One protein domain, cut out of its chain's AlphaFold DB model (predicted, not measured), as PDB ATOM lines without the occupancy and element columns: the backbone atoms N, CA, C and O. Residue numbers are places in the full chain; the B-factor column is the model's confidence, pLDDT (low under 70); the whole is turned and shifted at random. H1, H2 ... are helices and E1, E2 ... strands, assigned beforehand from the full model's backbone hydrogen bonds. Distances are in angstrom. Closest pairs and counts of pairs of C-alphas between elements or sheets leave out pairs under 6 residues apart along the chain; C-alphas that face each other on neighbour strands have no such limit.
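What this domain is: This is residues 588 to 714 of the 737 residues of an uncharacterized protein of Phytophthora fragariae (UniProt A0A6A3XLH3). The model shows two lobes set end to end along its longest axis: a helical lobe, in which H2, H3 and H4 form a triangle with H1 near it, and a looser lobe of strands and loops. The second lobe holds a small sheet of three strands, E1, E2 and E5, with the short helix H5 over one face, and a separate two-stranded hairpin, E3 and E4; residues 640 to 660, with no named element, lead from the helices to the sheet, and residues 595 to 600 stick out. The printed part has 127 residues, with five named helices and five named strands in the order H1 H2 H3 H4 E1 E2 H5 E3 E4 E5; the three-stranded sheet runs E2, E1, E5 and both sheets are antiparallel. The class is mixed, helices and strands, though under half of the residues are in named elements. The outline is elongated, with spans of 53 by 30 by 20 A, and the whole is only just loose, close to compact, with a radius of gyration of the C-alphas of 16.8 A.

How they stand to each other: H1, residues 588 to 592, is close to but not clearly touching H2, residues 604 to 612; their closest C-alphas, those of Ala 590 and Leu 610, are 7.2 A apart. H2 touches H3, residues 618 to 627, at a steep tilt of 47 degrees, opposite ways, with the C-alphas of Glu 608 and Lys 618 closest at 5.7 A. H2 also touches H4, residues 632 to 639, at a shallow tilt of 25 degrees, the same way; the closest C-alphas are those of Leu 604 and Ala 632, 5.0 A. H3 and H4 touch, with the C-alphas of Phe 625 and Thr 635 closest at 5.2 A, and at 72 degrees are only just about perpendicular. The helix packing is only just mostly crossed, with 1 of these 3 touching pairs at a shallow tilt. In H1, H2, H3, H4 and H5, residues 674 to 678, every O i to N i+4 pair is within hydrogen-bond range. E1, residues 661 to 664, and E2, residues 671 to 673, form a hairpin at 151 degrees, with N 672 and O 662 2.8 A apart. E1 is the inner strand, and its other neighbour is E5, residues 710 to 713, antiparallel at 147 degrees, with N 711 and O 663 2.8 A apart. H5 is on this sheet at a height of 8.3 A and lies only just over E1, on which 3 of its 5 C-alphas fall. E3, residues 686 to 691, and E4, residues 694 to 699, form a hairpin at 148 degrees, with N 698 and O 687 2.8 A apart. Both are apart from E1, E2 and E5. H1, H2 and H3 are apart from E1, E2 and E5.

Where its parts are: H1 begins at C-alpha 588, at (227.943, 215.086, 341.268). H2 is 12.0 A long from first to last C-alpha, H3 14.2 A and H4 10.4 A. E1 measures 10.0 A and begins at C-alpha 661, at (223.834, 196.012, 326.806); E2 and H5 are shorter. E3 is 13.6 A long and E4 14.8 A. E5 measures 9.6 A and ends at C-alpha 713, at (228.623, 197.072, 328.215).

The domain as a whole: The two C-alphas farthest apart are those of Asp 597 and Asn 700, 54.2 A. The printed part has no cut. The links from H1 to H2, with 11 residues, and from H4 to E1, with 21 residues, are long. The mean pLDDT of the printed part is 86.1; residues 596 to 600, 681 to 683 and 692 to 693 are under 70.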
ATOM      1  N   ALA A 588     228.337 214.052 340.318       90.56
ATOM      2  CA  ALA A 588     227.943 215.086 341.268       90.56
ATOM      3  C   ALA A 588     227.527 216.382 340.555       90.56
ATOM      4  O   ALA A 588     226.529 216.993 340.932       90.56
ATOM      5  N   GLU A 589     228.232 216.769 339.494       91.00
ATOM      6  CA  GLU A 589     227.860 217.899 338.640       91.00
ATOM      7  C   GLU A 589     226.468 217.707 338.015       91.00
ATOM      8  O   GLU A 589     225.640 218.619 338.029       91.00
ATOM      9  N   ALA A 590     226.156 216.490 337.557       91.44
ATOM     10  CA  ALA A 590     224.823 216.148 337.064       91.44
ATOM     11  C   ALA A 590     223.727 216.402 338.119       91.44
ATOM     12  O   ALA A 590     222.663 216.927 337.801       91.44
ATOM     13  N   LEU A 591     223.993 216.101 339.396       89.00
ATOM     14  CA  LEU A 591     223.070 216.421 340.492       89.00
ATOM     15  C   LEU A 591     222.971 217.927 340.770       89.00
ATOM     16  O   LEU A 591     221.902 218.414 341.144       89.00
ATOM     17  N   GLN A 592     224.065 218.671 340.604       88.69
ATOM     18  CA  GLN A 592     224.075 220.125 340.778       88.69
ATOM     19  C   GLN A 592     223.236 220.834 339.713       88.69
ATOM     20  O   GLN A 592     222.560 221.807 340.040       88.69
ATOM     21  N   LEU A 593     223.185 220.313 338.482       89.19
ATOM     22  CA  LEU A 593     222.331 220.851 337.416       89.19
ATOM     23  C   LEU A 593     220.827 220.804 337.745       89.19
ATOM     24  O   LEU A 593     220.066 221.590 337.191       89.19
ATOM     25  N   PHE A 594     220.375 219.941 338.663       83.12
ATOM     26  CA  PHE A 594     218.995 219.991 339.173       83.12
ATOM     27  C   PHE A 594     218.766 221.073 340.239       83.12
ATOM     28  O   PHE A 594     217.619 221.416 340.522       83.12
ATOM     29  N   ASN A 595     219.840 221.565 340.859       71.69
ATOM     30  CA  ASN A 595     219.819 222.343 342.096       71.69
ATOM     31  C   ASN A 595     220.443 223.742 341.958       71.69
ATOM     32  O   ASN A 595     220.688 224.382 342.978       71.69
ATOM     33  N   SER A 596     220.684 224.241 340.741       61.34
ATOM     34  CA  SER A 596     221.141 225.618 340.517       61.34
ATOM     35  C   SER A 596     220.106 226.613 341.067       61.34
ATOM     36  O   SER A 596     219.022 226.773 340.513       61.34
ATOM     37  N   ASP A 597     220.394 227.207 342.229       56.34
ATOM     38  CA  ASP A 597     219.644 228.268 342.929       56.34
ATOM     39  C   ASP A 597     218.117 228.072 343.101       56.34
ATOM     40  O   ASP A 597     217.381 229.012 343.406       56.34
ATOM     41  N   GLY A 598     217.599 226.854 342.907       53.44
ATOM     42  CA  GLY A 598     216.186 226.477 343.052       53.44
ATOM     43  C   GLY A 598     215.218 227.036 341.993       53.44
ATOM     44  O   GLY A 598     214.092 226.536 341.886       53.44
ATOM     45  N   LEU A 599     215.642 228.030 341.201       56.81
ATOM     46  CA  LEU A 599     214.823 228.731 340.203       56.81
ATOM     47  C   LEU A 599     215.317 228.560 338.759       56.81
ATOM     48  O   LEU A 599     214.474 228.510 337.854       56.81
ATOM     49  N   SER A 600     216.632 228.455 338.533       68.44
ATOM     50  CA  SER A 600     217.213 228.280 337.199       68.44
ATOM     51  C   SER A 600     217.210 226.803 336.811       68.44
ATOM     52  O   SER A 600     217.591 225.930 337.587       68.44
ATOM     53  N   LEU A 601     216.703 226.520 335.612       76.31
ATOM     54  CA  LEU A 601     216.720 225.180 335.036       76.31
ATOM     55  C   LEU A 601     218.010 224.964 334.247       76.31
ATOM     56  O   LEU A 601     218.524 225.937 333.682       76.31
ATOM     57  N   PRO A 602     218.476 223.710 334.122       87.81
ATOM     58  CA  PRO A 602     219.556 223.410 333.207       87.81
ATOM     59  C   PRO A 602     219.131 223.751 331.776       87.81
ATOM     60  O   PRO A 602     217.992 223.510 331.366       87.81
ATOM     61  N   THR A 603     220.047 224.313 330.997       87.75
ATOM     62  CA  THR A 603     219.879 224.461 329.551       87.75
ATOM     63  C   THR A 603     220.218 223.144 328.853       87.75
ATOM     64  O   THR A 603     220.964 222.320 329.384       87.75
ATOM     65  N   LEU A 604     219.714 222.941 327.630       88.81
ATOM     66  CA  LEU A 604     220.133 221.798 326.806       88.81
ATOM     67  C   LEU A 604     221.658 221.775 326.624       88.81
ATOM     68  O   LEU A 604     222.266 220.718 326.692       88.81
ATOM     69  N   GLU A 605     222.277 222.940 326.445       88.12
ATOM     70  CA  GLU A 605     223.726 223.068 326.280       88.12
ATOM     71  C   GLU A 605     224.499 222.568 327.507       88.12
ATOM     72  O   GLU A 605     225.480 221.845 327.358       88.12
ATOM     73  N   GLN A 606     224.026 222.859 328.723       91.31
ATOM     74  CA  GLN A 606     224.624 222.314 329.946       91.31
ATOM     75  C   GLN A 606     224.519 220.783 329.998       91.31
ATOM     76  O   GLN A 606     225.488 220.115 330.355       91.31
ATOM     77  N   VAL A 607     223.373 220.220 329.597       93.19
ATOM     78  CA  VAL A 607     223.178 218.761 329.525       93.19
ATOM     79  C   VAL A 607     224.067 218.134 328.446       93.19
ATOM     80  O   VAL A 607     224.683 217.100 328.691       93.19
ATOM     81  N   GLU A 608     224.181 218.761 327.274       90.75
ATOM     82  CA  GLU A 608     225.050 218.322 326.177       90.75
ATOM     83  C   GLU A 608     226.529 218.350 326.562       90.75
ATOM     84  O   GLU A 608     227.245 217.404 326.248       90.75
ATOM     85  N   ASN A 609     226.986 219.400 327.246       90.94
ATOM     86  CA  ASN A 609     228.380 219.531 327.671       90.94
ATOM     87  C   ASN A 609     228.731 218.508 328.766       90.94
ATOM     88  O   ASN A 609     229.797 217.895 328.719       90.94
ATOM     89  N   LEU A 610     227.825 218.265 329.722       93.00
ATOM     90  CA  LEU A 610     227.987 217.192 330.707       93.00
ATOM     91  C   LEU A 610     228.059 215.816 330.029       93.00
ATOM     92  O   LEU A 610     228.923 215.006 330.356       93.00
ATOM     93  N   ALA A 611     227.146 215.554 329.094       91.50
ATOM     94  CA  ALA A 611     227.080 214.302 328.357       91.50
ATOM     95  C   ALA A 611     228.332 214.068 327.494       91.50
ATOM     96  O   ALA A 611     228.878 212.970 327.514       91.50
ATOM     97  N   GLU A 612     228.838 215.102 326.813       88.81
ATOM     98  CA  GLU A 612     230.087 215.059 326.038       88.81
ATOM     99  C   GLU A 612     231.283 214.677 326.927       88.81
ATOM    100  O   GLU A 612     232.071 213.810 326.556       88.81
ATOM    101  N   ARG A 613     231.357 215.213 328.153       89.62
ATOM    102  CA  ARG A 613     232.374 214.832 329.157       89.62
ATOM    103  C   ARG A 613     232.214 213.423 329.735       89.62
ATOM    104  O   ARG A 613     233.117 212.942 330.416       89.62
ATOM    105  N   LEU A 614     231.081 212.775 329.486       90.38
ATOM    106  CA  LEU A 614     230.802 211.381 329.836       90.38
ATOM    107  C   LEU A 614     230.874 210.455 328.608       90.38
ATOM    108  O   LEU A 614     230.388 209.327 328.672       90.38
ATOM    109  N   ASP A 615     231.439 210.934 327.491       87.25
ATOM    110  CA  ASP A 615     231.499 210.237 326.200       87.25
ATOM    111  C   ASP A 615     230.115 209.821 325.662       87.25
ATOM    112  O   ASP A 615     229.981 208.859 324.904       87.25
ATOM    113  N   ILE A 616     229.058 210.556 326.019       87.75
ATOM    114  CA  ILE A 616     227.721 210.398 325.443       87.75
ATOM    115  C   ILE A 616     227.588 211.366 324.254       87.75
ATOM    116  O   ILE A 616     227.565 212.583 324.453       87.75
ATOM    117  N   PRO A 617     227.424 210.864 323.014       83.50
ATOM    118  CA  PRO A 617     227.300 211.716 321.837       83.50
ATOM    119  C   PRO A 617     226.127 212.704 321.921       83.50
ATOM    120  O   PRO A 617     224.992 212.314 322.222       83.50
ATOM    121  N   LYS A 618     226.350 213.965 321.525       83.62
ATOM    122  CA  LYS A 618     225.315 215.022 321.544       83.62
ATOM    123  C   LYS A 618     224.058 214.663 320.768       83.62
ATOM    124  O   LYS A 618     222.955 214.937 321.226       83.62
ATOM    125  N   PHE A 619     224.180 214.004 319.617       79.88
ATOM    126  CA  PHE A 619     222.996 213.604 318.848       79.88
ATOM    127  C   PHE A 619     222.105 212.606 319.618       79.88
ATOM    128  O   PHE A 619     220.884 212.639 319.462       79.88
ATOM    129  N   ARG A 620     222.680 211.761 320.493       85.94
ATOM    130  CA  ARG A 620     221.919 210.845 321.364       85.94
ATOM    131  C   ARG A 620     221.212 211.619 322.476       85.94
ATOM    132  O   ARG A 620     220.028 211.383 322.703       85.94
ATOM    133  N   VAL A 621     221.888 212.601 323.080       89.62
ATOM    134  CA  VAL A 621     221.283 213.545 324.043       89.62
ATOM    135  C   VAL A 621     220.111 214.284 323.412       89.62
ATOM    136  O   VAL A 621     219.045 214.369 324.001       89.62
ATOM    137  N   ARG A 622     220.270 214.765 322.181       86.75
ATOM    138  CA  ARG A 622     219.226 215.494 321.452       86.75
ATOM    139  C   ARG A 622     218.058 214.604 321.035       86.75
ATOM    140  O   ARG A 622     216.916 215.056 320.997       86.75
ATOM    141  N   SER A 623     218.314 213.330 320.745       86.44
ATOM    142  CA  SER A 623     217.251 212.335 320.564       86.44
ATOM    143  C   SER A 623     216.431 212.176 321.847       86.44
ATOM    144  O   SER A 623     215.208 212.298 321.806       86.44
ATOM    145  N   ALA A 624     217.099 212.021 322.996       91.50
ATOM    146  CA  ALA A 624     216.441 211.997 324.301       91.50
ATOM    147  C   ALA A 624     215.709 213.317 324.600       91.50
ATOM    148  O   ALA A 624     214.567 213.293 325.033       91.50
ATOM    149  N   PHE A 625     216.300 214.465 324.268       91.31
ATOM    150  CA  PHE A 625     215.685 215.783 324.433       91.31
ATOM    151  C   PHE A 625     214.365 215.912 323.679       91.31
ATOM    152  O   PHE A 625     213.387 216.408 324.230       91.31
ATOM    153  N   ARG A 626     214.296 215.395 322.446       88.12
ATOM    154  CA  ARG A 626     213.040 215.325 321.688       88.12
ATOM    155  C   ARG A 626     212.020 214.389 322.343       88.12
ATOM    156  O   ARG A 626     210.861 214.775 322.453       88.12
ATOM    157  N   LYS A 627     212.442 213.208 322.819       89.38
ATOM    158  CA  LYS A 627     211.576 212.280 323.582       89.38
ATOM    159  C   LYS A 627     211.061 212.903 324.884       89.38
ATOM    160  O   LYS A 627     209.966 212.585 325.325       89.38
ATOM    161  N   CYS A 628     211.831 213.813 325.471       92.12
ATOM    162  CA  CYS A 628     211.497 214.561 326.676       92.12
ATOM    163  C   CYS A 628     210.841 215.922 326.382       92.12
ATOM    164  O   CYS A 628     210.940 216.826 327.208       92.12
ATOM    165  N   HIS A 629     210.202 216.087 325.217       90.44
ATOM    166  CA  HIS A 629     209.488 217.308 324.820       90.44
ATOM    167  C   HIS A 629     210.321 218.588 324.975       90.44
ATOM    168  O   HIS A 629     209.836 219.597 325.451       90.44
ATOM    169  N   GLU A 630     211.600 218.567 324.614       90.69
ATOM    170  CA  GLU A 630     212.481 219.732 324.735       90.69
ATOM    171  C   GLU A 630     212.643 220.283 326.176       90.69
ATOM    172  O   GLU A 630     213.041 221.437 326.373       90.69
ATOM    173  N   ASP A 631     212.384 219.461 327.202       90.44
ATOM    174  CA  ASP A 631     212.696 219.759 328.602       90.44
ATOM    175  C   ASP A 631     214.078 219.199 328.969       90.44
ATOM    176  O   ASP A 631     214.281 217.992 329.141       90.44
ATOM    177  N   ALA A 632     215.049 220.096 329.136       90.88
ATOM    178  CA  ALA A 632     216.418 219.745 329.507       90.88
ATOM    179  C   ALA A 632     216.504 219.057 330.881       90.88
ATOM    180  O   ALA A 632     217.347 218.186 331.083       90.88
ATOM    181  N   THR A 633     215.600 219.375 331.810       90.56
ATOM    182  CA  THR A 633     215.554 218.751 333.142       90.56
ATOM    183  C   THR A 633     215.072 217.310 333.047       90.56
ATOM    184  O   THR A 633     215.661 216.408 333.645       90.56
ATOM    185  N   ALA A 634     214.000 217.081 332.284       91.88
ATOM    186  CA  ALA A 634     213.507 215.735 332.006       91.88
ATOM    187  C   ALA A 634     214.556 214.911 331.247       91.88
ATOM    188  O   ALA A 634     214.800 213.760 331.600       91.88
ATOM    189  N   THR A 635     215.254 215.534 330.298       94.50
ATOM    190  CA  THR A 635     216.351 214.914 329.540       94.50
ATOM    191  C   THR A 635     217.500 214.497 330.448       94.50
ATOM    192  O   THR A 635     217.958 213.361 330.379       94.50
ATOM    193  N   LEU A 636     217.948 215.373 331.349       94.00
ATOM    194  CA  LEU A 636     218.996 215.039 332.312       94.00
ATOM    195  C   LEU A 636     218.581 213.856 333.197       94.00
ATOM    196  O   LEU A 636     219.359 212.923 333.386       94.00
ATOM    197  N   ARG A 637     217.331 213.849 333.682       92.69
ATOM    198  CA  ARG A 637     216.785 212.731 334.465       92.69
ATOM    199  C   ARG A 637     216.800 211.427 333.669       92.69
ATOM    200  O   ARG A 637     217.226 210.415 334.217       92.69
ATOM    201  N   TYR A 638     216.399 211.486 332.401       94.00
ATOM    202  CA  TYR A 638     216.388 210.355 331.477       94.00
ATOM    203  C   TYR A 638     217.786 209.749 331.288       94.00
ATOM    204  O   TYR A 638     217.956 208.535 331.356       94.00
ATOM    205  N   ILE A 639     218.813 210.588 331.122       93.31
ATOM    206  CA  ILE A 639     220.212 210.144 331.010       93.31
ATOM    207  C   ILE A 639     220.685 209.509 332.325       93.31
ATOM    208  O   ILE A 639     221.272 208.426 332.328       93.31
ATOM    209  N   MET A 640     220.387 210.157 333.453       93.00
ATOM    210  CA  MET A 640     220.796 209.718 334.791       93.00
ATOM    211  C   MET A 640     220.055 208.479 335.310       93.00
ATOM    212  O   MET A 640     220.322 208.036 336.423       93.00
ATOM    213  N   GLU A 641     219.104 207.924 334.560       92.38
ATOM    214  CA  GLU A 641     218.502 206.610 334.842       92.38
ATOM    215  C   GLU A 641     219.389 205.443 334.389       92.38
ATOM    216  O   GLU A 641     219.036 204.284 334.591       92.38
ATOM    217  N   GLY A 642     220.549 205.727 333.791       91.56
ATOM    218  CA  GLY A 642     221.473 204.696 333.341       91.56
ATOM    219  C   GLY A 642     220.968 203.984 332.096       91.56
ATOM    220  O   GLY A 642     220.834 202.760 332.078       91.56
ATOM    221  N   ARG A 643     220.661 204.764 331.055       91.88
ATOM    222  CA  ARG A 643     220.110 204.279 329.783       91.88
ATOM    223  C   ARG A 643     221.172 204.184 328.697       91.88
ATOM    224  O   ARG A 643     222.017 205.068 328.548       91.88
ATOM    225  N   HIS A 644     221.062 203.164 327.855       91.44
ATOM    226  CA  HIS A 644     221.810 203.073 326.604       91.44
ATOM    227  C   HIS A 644     221.126 203.898 325.500       91.44
ATOM    228  O   HIS A 644     220.503 203.348 324.596       91.44
ATOM    229  N   LEU A 645     221.240 205.230 325.578       89.81
ATOM    230  CA  LEU A 645     220.595 206.172 324.647       89.81
ATOM    231  C   LEU A 645     220.902 205.835 323.187       89.81
ATOM    232  O   LEU A 645     222.064 205.644 322.849       89.81
ATOM    233  N   GLY A 646     219.905 205.840 322.309       85.62
ATOM    234  CA  GLY A 646     220.034 205.606 320.872       85.62
ATOM    235  C   GLY A 646     220.344 204.161 320.476       85.62
ATOM    236  O   GLY A 646     220.729 203.940 319.333       85.62
ATOM    237  N   PHE A 647     220.235 203.197 321.393       87.50
ATOM    238  CA  PHE A 647     220.361 201.773 321.081       87.50
ATOM    239  C   PHE A 647     218.998 201.090 321.133       87.50
ATOM    240  O   PHE A 647     218.151 201.430 321.961       87.50
ATOM    241  N   ILE A 648     218.807 200.126 320.236       90.81
ATOM    242  CA  ILE A 648     217.588 199.332 320.111       90.81
ATOM    243  C   ILE A 648     217.975 197.878 320.332       90.81
ATOM    244  O   ILE A 648     218.969 197.414 319.783       90.81
ATOM    245  N   CYS A 649     217.211 197.154 321.141       92.50
ATOM    246  CA  CYS A 649     217.397 195.718 321.238       92.50
ATOM    247  C   CYS A 649     216.866 195.040 319.969       92.50
ATOM    248  O   CYS A 649     215.665 195.078 319.703       92.50
ATOM    249  N   ASP A 650     217.729 194.339 319.235       91.56
ATOM    250  CA  ASP A 650     217.368 193.636 318.001       91.56
ATOM    251  C   ASP A 650     216.336 192.527 318.206       91.56
ATOM    252  O   ASP A 650     215.625 192.153 317.278       91.56
ATOM    253  N   SER A 651     216.207 192.036 319.439       91.00
ATOM    254  CA  SER A 651     215.219 191.034 319.819       91.00
ATOM    255  C   SER A 651     213.835 191.647 320.066       91.00
ATOM    256  O   SER A 651     212.905 191.397 319.296       91.00
ATOM    257  N   CYS A 652     213.684 192.458 321.121       91.94
ATOM    258  CA  CYS A 652     212.380 192.967 321.563       91.94
ATOM    259  C   CYS A 652     211.987 194.327 320.963       91.94
ATOM    260  O   CYS A 652     210.813 194.683 321.012       91.94
ATOM    261  N   GLY A 653     212.930 195.082 320.393       91.38
ATOM    262  CA  GLY A 653     212.702 196.437 319.885       91.38
ATOM    263  C   GLY A 653     212.697 197.532 320.954       91.38
ATOM    264  O   GLY A 653     212.449 198.689 320.626       91.38
ATOM    265  N   GLU A 654     212.973 197.196 322.217       92.50
ATOM    266  CA  GLU A 654     213.087 198.185 323.291       92.50
ATOM    267  C   GLU A 654     214.229 199.165 322.988       92.50
ATOM    268  O   GLU A 654     215.340 198.750 322.641       92.50
ATOM    269  N   THR A 655     213.955 200.465 323.113       91.50
ATOM    270  CA  THR A 655     214.932 201.538 322.876       91.50
ATOM    271  C   THR A 655     215.378 202.156 324.190       91.50
ATOM    272  O   THR A 655     214.558 202.283 325.095       91.50
ATOM    273  N   ASP A 656     216.620 202.634 324.265       92.44
ATOM    274  CA  ASP A 656     217.144 203.364 325.433       92.44
ATOM    275  C   ASP A 656     216.955 202.583 326.747       92.44
ATOM    276  O   ASP A 656     216.649 203.141 327.809       92.44
ATOM    277  N   PHE A 657     217.107 201.261 326.653       92.31
ATOM    278  CA  PHE A 657     216.916 200.347 327.769       92.31
ATOM    279  C   PHE A 657     217.991 200.551 328.844       92.31
ATOM    280  O   PHE A 657     219.101 201.034 328.584       92.31
ATOM    281  N   THR A 658     217.635 200.190 330.075       92.12
ATOM    282  CA  THR A 658     218.525 200.244 331.241       92.12
ATOM    283  C   THR A 658     219.231 198.904 331.456       92.12
ATOM    284  O   THR A 658     218.913 197.889 330.833       92.12
ATOM    285  N   GLY A 659     220.218 198.888 332.352       91.19
ATOM    286  CA  GLY A 659     220.996 197.684 332.637       91.19
ATOM    287  C   GLY A 659     222.027 197.373 331.551       91.19
ATOM    288  O   GLY A 659     222.377 198.231 330.754       91.19
ATOM    289  N   ALA A 660     222.569 196.153 331.551       93.06
ATOM    290  CA  ALA A 660     223.653 195.795 330.640       93.06
ATOM    291  C   ALA A 660     223.179 195.649 329.182       93.06
ATOM    292  O   ALA A 660     222.214 194.931 328.903       93.06
ATOM    293  N   ARG A 661     223.922 196.255 328.252       93.12
ATOM    294  CA  ARG A 661     223.834 196.012 326.806       93.12
ATOM    295  C   ARG A 661     224.826 194.939 326.391       93.12
ATOM    296  O   ARG A 661     225.965 194.919 326.848       93.12
ATOM    297  N   TYR A 662     224.398 194.076 325.484       92.06
ATOM    298  CA  TYR A 662     225.221 193.033 324.894       92.06
ATOM    299  C   TYR A 662     225.331 193.291 323.398       92.06
ATOM    300  O   TYR A 662     224.353 193.087 322.687       92.06
ATOM    301  N   ASN A 663     226.499 193.722 322.922       89.94
ATOM    302  CA  ASN A 663     226.735 193.907 321.490       89.94
ATOM    303  C   ASN A 663     227.515 192.733 320.903       89.94
ATOM    304  O   ASN A 663     228.424 192.178 321.527       89.94
ATOM    305  N   CYS A 664     227.178 192.349 319.678       88.88
ATOM    306  CA  CYS A 664     227.889 191.288 318.986       88.88
ATOM    307  C   CYS A 664     229.298 191.748 318.580       88.88
ATOM    308  O   CYS A 664     229.466 192.790 317.959       88.88
ATOM    309  N   ALA A 665     230.324 190.948 318.880       87.12
ATOM    310  CA  ALA A 665     231.702 191.235 318.474       87.12
ATOM    311  C   ALA A 665     231.991 190.911 316.994       87.12
ATOM    312  O   ALA A 665     233.104 191.159 316.533       87.12
ATOM    313  N   VAL A 666     231.029 190.307 316.288       87.56
ATOM    314  CA  VAL A 666     231.171 189.815 314.907       87.56
ATOM    315  C   VAL A 666     230.202 190.522 313.958       87.56
ATOM    316  O   VAL A 666     230.600 190.937 312.876       87.56
ATOM    317  N   CYS A 667     228.930 190.659 314.344       85.88
ATOM    318  CA  CYS A 667     227.925 191.336 313.527       85.88
ATOM    319  C   CYS A 667     228.048 192.853 313.654       85.88
ATOM    320  O   CYS A 667     228.268 193.370 314.747       85.88
ATOM    321  N   SER A 668     227.821 193.557 312.549       81.19
ATOM    322  CA  SER A 668     227.663 195.008 312.580       81.19
ATOM    323  C   SER A 668     226.293 195.368 313.151       81.19
ATOM    324  O   SER A 668     225.281 194.871 312.649       81.19
ATOM    325  N   ASP A 669     226.273 196.247 314.155       80.00
ATOM    326  CA  ASP A 669     225.049 196.857 314.687       80.00
ATOM    327  C   ASP A 669     224.011 195.803 315.115       80.00
ATOM    328  O   ASP A 669     222.917 195.733 314.559       80.00
ATOM    329  N   TYR A 670     224.426 194.901 316.017       88.12
ATOM    330  CA  TYR A 670     223.550 193.902 316.631       88.12
ATOM    331  C   TYR A 670     223.666 193.936 318.157       88.12
ATOM    332  O   TYR A 670     224.731 193.633 318.711       88.12
ATOM    333  N   ASP A 671     222.560 194.259 318.815       90.69
ATOM    334  CA  ASP A 671     222.462 194.617 320.219       90.69
ATOM    335  C   ASP A 671     221.309 193.918 320.936       90.69
ATOM    336  O   ASP A 671     220.162 193.910 320.499       90.69
ATOM    337  N   LEU A 672     221.595 193.379 322.118       92.50
ATOM    338  CA  LEU A 672     220.600 192.775 322.996       92.50
ATOM    339  C   LEU A 672     220.567 193.484 324.352       92.50
ATOM    340  O   LEU A 672     221.611 193.782 324.941       92.50
ATOM    341  N   CYS A 673     219.362 193.708 324.880       94.31
ATOM    342  CA  CYS A 673     219.191 194.054 326.288       94.31
ATOM    343  C   CYS A 673     219.502 192.838 327.175       94.31
ATOM    344  O   CYS A 673     219.510 191.690 326.712       94.31
ATOM    345  N   ALA A 674     219.735 193.074 328.467       92.62
ATOM    346  CA  ALA A 674     220.085 192.015 329.410       92.62
ATOM    347  C   ALA A 674     219.066 190.862 329.427       92.62
ATOM    348  O   ALA A 674     219.468 189.698 329.397       92.62
ATOM    349  N   ALA A 675     217.766 191.173 329.398       92.69
ATOM    350  CA  ALA A 675     216.704 190.167 329.391       92.69
ATOM    351  C   ALA A 675     216.760 189.274 328.138       92.69
ATOM    352  O   ALA A 675     216.743 188.048 328.252       92.69
ATOM    353  N   CYS A 676     216.903 189.869 326.949       92.31
ATOM    354  CA  CYS A 676     216.966 189.121 325.690       92.31
ATOM    355  C   CYS A 676     218.261 188.310 325.544       92.31
ATOM    356  O   CYS A 676     218.243 187.206 325.002       92.31
ATOM    357  N   ASN A 677     219.383 188.824 326.057       90.25
ATOM    358  CA  ASN A 677     220.640 188.079 326.066       90.25
ATOM    359  C   ASN A 677     220.554 186.841 326.980       90.25
ATOM    360  O   ASN A 677     220.976 185.754 326.587       90.25
ATOM    361  N   VAL A 678     219.967 186.976 328.178       87.62
ATOM    362  CA  VAL A 678     219.761 185.851 329.114       87.62
ATOM    363  C   VAL A 678     218.792 184.816 328.547       87.62
ATOM    364  O   VAL A 678     219.054 183.618 328.648       87.62
ATOM    365  N   ALA A 679     217.716 185.263 327.900       84.25
ATOM    366  CA  ALA A 679     216.748 184.389 327.243       84.25
ATOM    367  C   ALA A 679     217.326 183.621 326.038       84.25
ATOM    368  O   ALA A 679     216.626 182.786 325.468       84.25
ATOM    369  N   LYS A 680     218.589 183.877 325.653       74.88
ATOM    370  CA  LYS A 680     219.217 183.347 324.436       74.88
ATOM    371  C   LYS A 680     218.313 183.561 323.223       74.88
ATOM    372  O   LYS A 680     218.122 182.655 322.415       74.88
ATOM    373  N   SER A 681     217.781 184.773 323.078       63.81
ATOM    374  CA  SER A 681     216.969 185.168 321.924       63.81
ATOM    375  C   SER A 681     217.810 185.324 320.642       63.81
ATOM    376  O   SER A 681     217.636 186.263 319.875       63.81
ATOM    377  N   CYS A 682     218.765 184.423 320.412       57.97
ATOM    378  CA  CYS A 682     219.723 184.426 319.310       57.97
ATOM    379  C   CYS A 682     219.240 183.624 318.085       57.97
ATOM    380  O   CYS A 682     219.978 183.497 317.112       57.97
ATOM    381  N   GLU A 683     217.992 183.142 318.103       60.53
ATOM    382  CA  GLU A 683     217.288 182.527 316.960       60.53
ATOM    383  C   GLU A 683     216.284 183.485 316.294       60.53
ATOM    384  O   GLU A 683     215.323 183.072 315.646       60.53
ATOM    385  N   ILE A 684     216.474 184.790 316.467       71.38
ATOM    386  CA  ILE A 684     215.584 185.789 315.887       71.38
ATOM    387  C   ILE A 684     216.055 186.125 314.472       71.38
ATOM    388  O   ILE A 684     217.180 186.572 314.268       71.38
ATOM    389  N   SER A 685     215.177 185.930 313.486       80.88
ATOM    390  CA  SER A 685     215.457 186.193 312.068       80.88
ATOM    391  C   SER A 685     215.187 187.646 311.661       80.88
ATOM    392  O   SER A 685     214.724 187.904 310.547       80.88
ATOM    393  N   HIS A 686     215.384 188.597 312.569       85.12
ATOM    394  CA  HIS A 686     215.213 190.023 312.313       85.12
ATOM    395  C   HIS A 686     216.249 190.844 313.075       85.12
ATOM    396  O   HIS A 686     216.874 190.369 314.019       85.12
ATOM    397  N   ARG A 687     216.407 192.089 312.635       89.00
ATOM    398  CA  ARG A 687     217.154 193.149 313.316       89.00
ATOM    399  C   ARG A 687     216.387 194.457 313.206       89.00
ATOM    400  O   ARG A 687     215.466 194.561 312.396       89.00
ATOM    401  N   TYR A 688     216.784 195.463 313.960       88.12
ATOM    402  CA  TYR A 688     216.367 196.835 313.736       88.12
ATOM    403  C   TYR A 688     217.466 197.564 312.960       88.12
ATOM    404  O   TYR A 688     218.661 197.381 313.180       88.12
ATOM    405  N   ALA A 689     217.071 198.338 311.959       83.38
ATOM    406  CA  ALA A 689     218.000 199.136 311.170       83.38
ATOM    407  C   ALA A 689     217.320 200.420 310.713       83.38
ATOM    408  O   ALA A 689     216.098 200.466 310.553       83.38
ATOM    409  N   ASN A 690     218.122 201.451 310.473       75.94
ATOM    410  CA  ASN A 690     217.651 202.631 309.776       75.94
ATOM    411  C   ASN A 690     217.589 202.330 308.269       75.94
ATOM    412  O   ASN A 690     218.613 202.064 307.642       75.94
ATOM    413  N   VAL A 691     216.384 202.339 307.704       75.06
ATOM    414  CA  VAL A 691     216.117 202.152 306.274       75.06
ATOM    415  C   VAL A 691     215.398 203.402 305.789       75.06
ATOM    416  O   VAL A 691     214.323 203.730 306.296       75.06
ATOM    417  N   GLU A 692     216.013 204.119 304.844       68.31
ATOM    418  CA  GLU A 692     215.474 205.366 304.272       68.31
ATOM    419  C   GLU A 692     215.142 206.430 305.340       68.31
ATOM    420  O   GLU A 692     214.117 207.106 305.292       68.31
ATOM    421  N   GLY A 693     215.999 206.555 306.358       62.81
ATOM    422  CA  GLY A 693     215.825 207.512 307.449       62.81
ATOM    423  C   GLY A 693     214.926 207.015 308.583       62.81
ATOM    424  O   GLY A 693     214.935 207.618 309.656       62.81
ATOM    425  N   LYS A 694     214.205 205.898 308.418       70.38
ATOM    426  CA  LYS A 694     213.277 205.365 309.427       70.38
ATOM    427  C   LYS A 694     213.809 204.094 310.078       70.38
ATOM    428  O   LYS A 694     214.247 203.170 309.397       70.38
ATOM    429  N   TRP A 695     213.736 204.028 311.407       78.06
ATOM    430  CA  TRP A 695     214.061 202.816 312.157       78.06
ATOM    431  C   TRP A 695     212.952 201.792 311.984       78.06
ATOM    432  O   TRP A 695     211.806 202.034 312.348       78.06
ATOM    433  N   GLN A 696     213.292 200.652 311.398       87.56
ATOM    434  CA  GLN A 696     212.322 199.623 311.057       87.56
ATOM    435  C   GLN A 696     212.868 198.245 311.403       87.56
ATOM    436  O   GLN A 696     214.080 198.008 311.410       87.56
ATOM    437  N   ARG A 697     211.950 197.316 311.678       90.25
ATOM    438  CA  ARG A 697     212.285 195.903 311.833       90.25
ATOM    439  C   ARG A 697     212.562 195.306 310.452       90.25
ATOM    440  O   ARG A 697     211.659 195.193 309.626       90.25
ATOM    441  N   VAL A 698     213.802 194.894 310.225       88.00
ATOM    442  CA  VAL A 698     214.264 194.228 309.006       88.00
ATOM    443  C   VAL A 698     214.242 192.720 309.223       88.00
ATOM    444  O   VAL A 698     215.006 192.179 310.023       88.00
ATOM    445  N   TYR A 699     213.355 192.033 308.506       88.69
ATOM    446  CA  TYR A 699     213.228 190.576 308.541       88.69
ATOM    447  C   TYR A 699     214.294 189.883 307.680       88.69
ATOM    448  O   TYR A 699     214.920 190.494 306.817       88.69
ATOM    449  N   ASN A 700     214.454 188.575 307.884       84.69
ATOM    450  CA  ASN A 700     215.421 187.699 307.213       84.69
ATOM    451  C   ASN A 700     216.896 188.008 307.502       84.69
ATOM    452  O   ASN A 700     217.772 187.550 306.770       84.69
ATOM    453  N   PHE A 701     217.181 188.714 308.592       83.38
ATOM    454  CA  PHE A 701     218.546 188.870 309.077       83.38
ATOM    455  C   PHE A 701     219.020 187.551 309.698       83.38
ATOM    456  O   PHE A 701     218.423 187.069 310.659       83.38
ATOM    457  N   LYS A 702     220.055 186.938 309.115       83.06
ATOM    458  CA  LYS A 702     220.599 185.628 309.533       83.06
ATOM    459  C   LYS A 702     222.094 185.674 309.859       83.06
ATOM    460  O   LYS A 702     222.712 184.627 310.051       83.06
ATOM    461  N   ASP A 703     222.677 186.871 309.900       85.50
ATOM    462  CA  ASP A 703     224.121 187.032 310.082       85.50
ATOM    463  C   ASP A 703     224.533 186.742 311.524       85.50
ATOM    464  O   ASP A 703     225.627 186.234 311.761       85.50
ATOM    465  N   HIS A 704     223.660 187.038 312.493       85.81
ATOM    466  CA  HIS A 704     223.913 186.730 313.894       85.81
ATOM    467  C   HIS A 704     223.695 185.248 314.204       85.81
ATOM    468  O   HIS A 704     222.704 184.646 313.794       85.81
ATOM    469  N   LYS A 705     224.639 184.663 314.950       85.06
ATOM    470  CA  LYS A 705     224.620 183.259 315.374       85.06
ATOM    471  C   LYS A 705     224.882 183.162 316.868       85.06
ATOM    472  O   LYS A 705     225.675 183.926 317.411       85.06
ATOM    473  N   THR A 706     224.324 182.133 317.502       81.00
ATOM    474  CA  THR A 706     224.552 181.788 318.921       81.00
ATOM    475  C   THR A 706     226.030 181.597 319.280       81.00
ATOM    476  O   THR A 706     226.406 181.751 320.438       81.00
ATOM    477  N   SER A 707     226.878 181.269 318.299       85.75
ATOM    478  CA  SER A 707     228.326 181.117 318.466       85.75
ATOM    479  C   SER A 707     229.093 182.442 318.479       85.75
ATOM    480  O   SER A 707     230.295 182.438 318.731       85.75
ATOM    481  N   HIS A 708     228.455 183.565 318.144       89.19
ATOM    482  CA  HIS A 708     229.121 184.860 318.152       89.19
ATOM    483  C   HIS A 708     229.311 185.355 319.585       89.19
ATOM    484  O   HIS A 708     228.384 185.361 320.392       89.19
ATOM    485  N   THR A 709     230.516 185.828 319.890       90.38
ATOM    486  CA  THR A 709     230.818 186.416 321.195       90.38
ATOM    487  C   THR A 709     230.053 187.724 321.381       90.38
ATOM    488  O   THR A 709     230.159 188.631 320.553       90.38
ATOM    489  N   MET A 710     229.332 187.839 322.495       89.38
ATOM    490  CA  MET A 710     228.666 189.072 322.919       89.38
ATOM    491  C   MET A 710     229.537 189.798 323.946       89.38
ATOM    492  O   MET A 710     229.962 189.200 324.935       89.38
ATOM    493  N   ARG A 711     229.808 191.085 323.731       89.69
ATOM    494  CA  ARG A 711     230.518 191.936 324.693       89.69
ATOM    495  C   ARG A 711     229.493 192.640 325.578       89.69
ATOM    496  O   ARG A 711     228.512 193.189 325.086       89.69
ATOM    497  N   LYS A 712     229.716 192.599 326.892       91.31
ATOM    498  CA  LYS A 712     228.866 193.266 327.883       91.31
ATOM    499  C   LYS A 712     229.333 194.709 328.058       91.31
ATOM    500  O   LYS A 712     230.505 194.940 328.337       91.31
ATOM    501  N   MET A 713     228.409 195.652 327.960       89.88
ATOM    502  CA  MET A 713     228.623 197.072 328.215       89.88
ATOM    503  C   MET A 713     227.625 197.548 329.263       89.88
ATOM    504  O   MET A 713     226.478 197.101 329.290       89.88
ATOM    505  N   LEU A 714     228.074 198.438 330.141       91.50
ATOM    506  CA  LEU A 714     227.232 199.066 331.152       91.50
ATOM    507  C   LEU A 714     226.969 200.521 330.751       91.50
ATOM    508  O   LEU A 714     227.847 201.142 330.150       91.50
TER     509      LEU A 714